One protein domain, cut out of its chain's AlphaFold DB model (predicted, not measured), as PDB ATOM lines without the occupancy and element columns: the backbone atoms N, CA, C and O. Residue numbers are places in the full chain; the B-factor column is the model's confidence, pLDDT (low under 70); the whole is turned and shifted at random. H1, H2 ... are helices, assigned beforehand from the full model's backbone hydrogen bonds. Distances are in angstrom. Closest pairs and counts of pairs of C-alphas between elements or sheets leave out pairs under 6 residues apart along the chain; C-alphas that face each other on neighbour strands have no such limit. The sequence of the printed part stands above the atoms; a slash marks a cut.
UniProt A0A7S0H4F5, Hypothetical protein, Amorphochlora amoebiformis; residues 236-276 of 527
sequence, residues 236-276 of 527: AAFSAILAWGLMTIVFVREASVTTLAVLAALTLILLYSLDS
ATOM      1  N   ALA A 236      52.478 -13.380 -26.555       61.84
ATOM      2  CA  ALA A 236      51.560 -12.449 -27.204       61.84
ATOM      3  C   ALA A 236      50.639 -13.177 -28.200       61.84
ATOM      4  O   ALA A 236      49.447 -12.878 -28.268       61.84
ATOM      5  N   ALA A 237      51.147 -14.196 -28.901       72.88
ATOM      6  CA  ALA A 237      50.337 -15.021 -29.797       72.88
ATOM      7  C   ALA A 237      49.285 -15.839 -29.027       72.88
ATOM      8  O   ALA A 237      48.123 -15.894 -29.431       72.88
ATOM      9  N   PHE A 238      49.662 -16.416 -27.882       73.31
ATOM     10  CA  PHE A 238      48.743 -17.174 -27.033       73.31
ATOM     11  C   PHE A 238      47.617 -16.294 -26.465       73.31
ATOM     12  O   PHE A 238      46.441 -16.660 -26.535       73.31
ATOM     13  N   SER A 239      47.958 -15.098 -25.972       71.31
ATOM     14  CA  SER A 239      46.968 -14.142 -25.459       71.31
ATOM     15  C   SER A 239      46.005 -13.638 -26.545       71.31
ATOM     16  O   SER A 239      44.800 -13.550 -26.302       71.31
ATOM     17  N   ALA A 240      46.496 -13.399 -27.767       74.00
ATOM     18  CA  ALA A 240      45.671 -12.982 -28.899       74.00
ATOM     19  C   ALA A 240      44.695 -14.083 -29.356       74.00
ATOM     20  O   ALA A 240      43.532 -13.791 -29.641       74.00
ATOM     21  N   ILE A 241      45.129 -15.349 -29.373       79.56
ATOM     22  CA  ILE A 241      44.276 -16.495 -29.732       79.56
ATOM     23  C   ILE A 241      43.177 -16.707 -28.683       79.56
ATOM     24  O   ILE A 241      42.016 -16.916 -29.043       79.56
ATOM     25  N   LEU A 242      43.508 -16.593 -27.393       76.19
ATOM     26  CA  LEU A 242      42.518 -16.674 -26.314       76.19
ATOM     27  C   LEU A 242      41.510 -15.522 -26.367       76.19
ATOM     28  O   LEU A 242      40.307 -15.757 -26.241       76.19
ATOM     29  N   ALA A 243      41.978 -14.292 -26.592       74.56
ATOM     30  CA  ALA A 243      41.105 -13.132 -26.737       74.56
ATOM     31  C   ALA A 243      40.168 -13.284 -27.947       74.56
ATOM     32  O   ALA A 243      38.969 -13.027 -27.832       74.56
ATOM     33  N   TRP A 244      40.677 -13.774 -29.080       84.00
ATOM     34  CA  TRP A 244      39.870 -14.025 -30.274       84.00
ATOM     35  C   TRP A 244      38.828 -15.133 -30.057       84.00
ATOM     36  O   TRP A 244      37.666 -14.951 -30.425       84.00
ATOM     37  N   GLY A 245      39.205 -16.237 -29.402       81.69
ATOM     38  CA  GLY A 245      38.294 -17.334 -29.053       81.69
ATOM     39  C   GLY A 245      37.182 -16.906 -28.090       81.69
ATOM     40  O   GLY A 245      36.016 -17.250 -28.276       81.69
ATOM     41  N   LEU A 246      37.506 -16.086 -27.087       72.62
ATOM     42  CA  LEU A 246      36.509 -15.545 -26.157       72.62
ATOM     43  C   LEU A 246      35.578 -14.537 -26.840       72.62
ATOM     44  O   LEU A 246      34.367 -14.579 -26.622       72.62
ATOM     45  N   MET A 247      36.111 -13.681 -27.714       72.69
ATOM     46  CA  MET A 247      35.309 -12.718 -28.472       72.69
ATOM     47  C   MET A 247      34.366 -13.409 -29.462       72.69
ATOM     48  O   MET A 247      33.208 -13.014 -29.567       72.69
ATOM     49  N   THR A 248      34.803 -14.480 -30.130       75.88
ATOM     50  CA  THR A 248      33.924 -15.268 -31.015       75.88
ATOM     51  C   THR A 248      32.829 -16.004 -30.245       75.88
ATOM     52  O   THR A 248      31.713 -16.094 -30.741       75.88
ATOM     53  N   ILE A 249      33.072 -16.454 -29.011       70.75
ATOM     54  CA  ILE A 249      32.011 -17.044 -28.173       70.75
ATOM     55  C   ILE A 249      30.997 -15.980 -27.720       70.75
ATOM     56  O   ILE A 249      29.797 -16.251 -27.684       70.75
ATOM     57  N   VAL A 250      31.449 -14.763 -27.402       67.88
ATOM     58  CA  VAL A 250      30.581 -13.668 -26.929       67.88
ATOM     59  C   VAL A 250      29.753 -13.042 -28.059       67.88
ATOM     60  O   VAL A 250      28.601 -12.670 -27.832       67.88
ATOM     61  N   PHE A 251      30.296 -12.941 -29.275       65.38
ATOM     62  CA  PHE A 251      29.603 -12.295 -30.398       65.38
ATOM     63  C   PHE A 251      28.549 -13.164 -31.081       65.38
ATOM     64  O   PHE A 251      27.697 -12.645 -31.805       65.38
ATOM     65  N   VAL A 252      28.540 -14.471 -30.836       76.44
ATOM     66  CA  VAL A 252      27.598 -15.371 -31.498       76.44
ATOM     67  C   VAL A 252      26.379 -15.594 -30.599       76.44
ATOM     68  O   VAL A 252      26.183 -16.643 -29.989       76.44
ATOM     69  N   ARG A 253      25.543 -14.555 -30.514       57.91
ATOM     70  CA  ARG A 253      24.328 -14.517 -29.679       57.91
ATOM     71  C   ARG A 253      23.182 -15.394 -30.216       57.91
ATOM     72  O   ARG A 253      22.258 -15.697 -29.471       57.91
ATOM     73  N   GLU A 254      23.275 -15.823 -31.476       66.00
ATOM     74  CA  GLU A 254      22.253 -16.609 -32.191       66.00
ATOM     75  C   GLU A 254      22.795 -17.902 -32.832       66.00
ATOM     76  O   GLU A 254      22.138 -18.495 -33.689       66.00
ATOM     77  N   ALA A 255      23.980 -18.388 -32.439       78.75
ATOM     78  CA  ALA A 255      24.402 -19.708 -32.910       78.75
ATOM     79  C   ALA A 255      23.518 -20.797 -32.323       78.75
ATOM     80  O   ALA A 255      23.196 -20.811 -31.132       78.75
ATOM     81  N   SER A 256      23.233 -21.793 -33.154       89.25
ATOM     82  CA  SER A 256      22.746 -23.060 -32.651       89.25
ATOM     83  C   SER A 256      23.810 -23.709 -31.757       89.25
ATOM     84  O   SER A 256      25.021 -23.514 -31.905       89.25
ATOM     85  N   VAL A 257      23.349 -24.525 -30.811       81.62
ATOM     86  CA  VAL A 257      24.204 -25.248 -29.857       81.62
ATOM     87  C   VAL A 257      25.286 -26.073 -30.570       81.62
ATOM     88  O   VAL A 257      26.382 -26.250 -30.040       81.62
ATOM     89  N   THR A 258      25.018 -26.538 -31.794       83.69
ATOM     90  CA  THR A 258      25.981 -27.283 -32.609       83.69
ATOM     91  C   THR A 258      27.130 -26.406 -33.105       83.69
ATOM     92  O   THR A 258      28.274 -26.851 -33.059       83.69
ATOM     93  N   THR A 259      26.882 -25.155 -33.509       84.00
ATOM     94  CA  THR A 259      27.948 -24.237 -33.947       84.00
ATOM     95  C   THR A 259      28.865 -23.855 -32.785       84.00
ATOM     96  O   THR A 259      30.084 -23.839 -32.945       84.00
ATOM     97  N   LEU A 260      28.299 -23.632 -31.593       84.31
ATOM     98  CA  LEU A 260      29.081 -23.376 -30.378       84.31
ATOM     99  C   LEU A 260      29.925 -24.592 -29.970       84.31
ATOM    100  O   LEU A 260      31.078 -24.428 -29.579       84.31
ATOM    101  N   ALA A 261      29.391 -25.809 -30.108       81.25
ATOM    102  CA  ALA A 261      30.139 -27.035 -29.827       81.25
ATOM    103  C   ALA A 261      31.314 -27.240 -30.802       81.25
ATOM    104  O   ALA A 261      32.401 -27.625 -30.373       81.25
ATOM    105  N   VAL A 262      31.124 -26.941 -32.092       87.56
ATOM    106  CA  VAL A 262      32.192 -27.017 -33.105       87.56
ATOM    107  C   VAL A 262      33.268 -25.959 -32.850       87.56
ATOM    108  O   VAL A 262      34.453 -26.288 -32.874       87.56
ATOM    109  N   LEU A 263      32.882 -24.717 -32.539       87.31
ATOM    110  CA  LEU A 263      33.834 -23.658 -32.189       87.31
ATOM    111  C   LEU A 263      34.638 -24.020 -30.933       87.31
ATOM    112  O   LEU A 263      35.862 -23.907 -30.938       87.31
ATOM    113  N   ALA A 264      33.984 -24.538 -29.891       85.00
ATOM    114  CA  ALA A 264      34.668 -24.995 -28.683       85.00
ATOM    115  C   ALA A 264      35.654 -26.143 -28.973       85.00
ATOM    116  O   ALA A 264      36.782 -26.118 -28.482       85.00
ATOM    117  N   ALA A 265      35.267 -27.112 -29.811       86.94
ATOM    118  CA  ALA A 265      36.142 -28.212 -30.211       86.94
ATOM    119  C   ALA A 265      37.368 -27.724 -31.002       86.94
ATOM    120  O   ALA A 265      38.487 -28.129 -30.695       86.94
ATOM    121  N   LEU A 266      37.187 -26.809 -31.960       88.00
ATOM    122  CA  LEU A 266      38.294 -26.220 -32.724       88.00
ATOM    123  C   LEU A 266      39.246 -25.415 -31.833       88.00
ATOM    124  O   LEU A 266      40.462 -25.508 -31.988       88.00
ATOM    125  N   THR A 267      38.704 -24.678 -30.861       88.19
ATOM    126  CA  THR A 267      39.514 -23.913 -29.901       88.19
ATOM    127  C   THR A 267      40.352 -24.847 -29.022       88.19
ATOM    128  O   THR A 267      41.530 -24.586 -28.790       88.19
ATOM    129  N   LEU A 268      39.781 -25.972 -28.576       85.81
ATOM    130  CA  LEU A 268      40.503 -26.986 -27.801       85.81
ATOM    131  C   LEU A 268      41.578 -27.704 -28.623       85.81
ATOM    132  O   LEU A 268      42.664 -27.943 -28.101       85.81
ATOM    133  N   ILE A 269      41.309 -28.008 -29.895       89.25
ATOM    134  CA  ILE A 269      42.306 -28.593 -30.803       89.25
ATOM    135  C   ILE A 269      43.482 -27.627 -30.981       89.25
ATOM    136  O   ILE A 269      44.625 -28.043 -30.834       89.25
ATOM    137  N   LEU A 270      43.217 -26.336 -31.209       87.88
ATOM    138  CA  LEU A 270      44.262 -25.313 -31.326       87.88
ATOM    139  C   LEU A 270      45.101 -25.186 -30.049       87.88
ATOM    140  O   LEU A 270      46.327 -25.145 -30.128       87.88
ATOM    141  N   LEU A 271      44.462 -25.168 -28.878       87.69
ATOM    142  CA  LEU A 271      45.167 -25.115 -27.595       87.69
ATOM    143  C   LEU A 271      46.022 -26.367 -27.360       87.69
ATOM    144  O   LEU A 271      47.158 -26.250 -26.909       87.69
ATOM    145  N   TYR A 272      45.515 -27.548 -27.718       86.31
ATOM    146  CA  TYR A 272      46.257 -28.804 -27.601       86.31
ATOM    147  C   TYR A 272      47.447 -28.869 -28.570       86.31
ATOM    148  O   TYR A 272      48.534 -29.306 -28.196       86.31
ATOM    149  N   SER A 273      47.278 -28.394 -29.806       83.12
ATOM    150  CA  SER A 273      48.371 -28.299 -30.779       83.12
ATOM    151  C   SER A 273      49.460 -27.320 -30.331       83.12
ATOM    152  O   SER A 273      50.640 -27.598 -30.538       83.12
ATOM    153  N   LEU A 274      49.084 -26.211 -29.686       81.06
ATOM    154  CA  LEU A 274      50.035 -25.256 -29.111       81.06
ATOM    155  C   LEU A 274      50.785 -25.847 -27.909       81.06
ATOM    156  O   LEU A 274      52.001 -25.709 -27.837       81.06
ATOM    157  N   ASP A 275      50.097 -26.549 -27.007       75.81
ATOM    158  CA  ASP A 275      50.720 -27.201 -25.844       75.81
ATOM    159  C   ASP A 275      51.694 -28.319 -26.261       75.81
ATOM    160  O   ASP A 275      52.814 -28.421 -25.754       75.81
ATOM    161  N   SER A 276      51.325 -29.102 -27.280       71.44
ATOM    162  CA  SER A 276      52.199 -30.109 -27.897       71.44
ATOM    163  C   SER A 276      53.456 -29.483 -28.526       71.44
ATOM    164  O   SER A 276      54.571 -29.962 -28.317       71.44
TER     165      SER A 276
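Overview. This is residues 236 to 276 of the 527 residues of the protein "Hypothetical protein" of Amorphochlora amoebiformis (UniProt A0A7S0H4F5). Two long helices, H2 and H1, lie side by side and run opposite ways as a flat helical hairpin, joined at one end by a tight link whose residues 253 to 256 stick out, with the other end open. The lines of the two helices stand at only 7 degrees to each other, but the helices are only lightly packed, with 3 pairs of C-alphas within 8 A. The printed part has 41 residues with two named helices, H1 then H2, and no named strand; the class is all helix. It is only just loose, close to compact, with a radius of gyration of the C-alphas of 10.9 A and spans of 31 by 18 by 6 A.

Along the chain. Begin with the longest helix, H2, residues 257 to 276. Find C-alpha 257 at (24.204, -25.248, -29.857); from there H2 runs 28.5 A to C-alpha 276 at (52.199, -30.109, -27.897), with x rising along the way. Then look at H1, residues 236 to 251, which starts at C-alpha 236 at (51.560, -12.449, -27.204) and runs 22.2 A to C-alpha 251, with x falling.

Arrangement. Start from H2 and look across to H1: the two only just touch, with 3 pairs of C-alphas within 8 A. Their closest C-alphas are those of Thr 267 and Gly 245, 6.7 A apart. H2 touches H1 with residues 260 to 267 alone, and H1 touches H2 with residues 245 to 249 alone. Their lines stand at a shallow tilt of 7 degrees, opposite ways, and their centres are 11.9 A apart. The two form a helical hairpin. In both H1 and H2, every O i to N i+4 pair is within hydrogen-bond range.

Size, cuts and confidence. Look at Glu 254 and Ser 276 for the two C-alphas farthest apart, at 33.1 A. The printed part has no cut, and the link from H1 to H2, 5 residues, is tight. Residues 253 to 259 stand free, of which 257 to 259 belong to H2. In the B-factor column the mean pLDDT of the printed part is 78.8; residue 236, residues 250 to 251 and residues 253 to 254 are under 70.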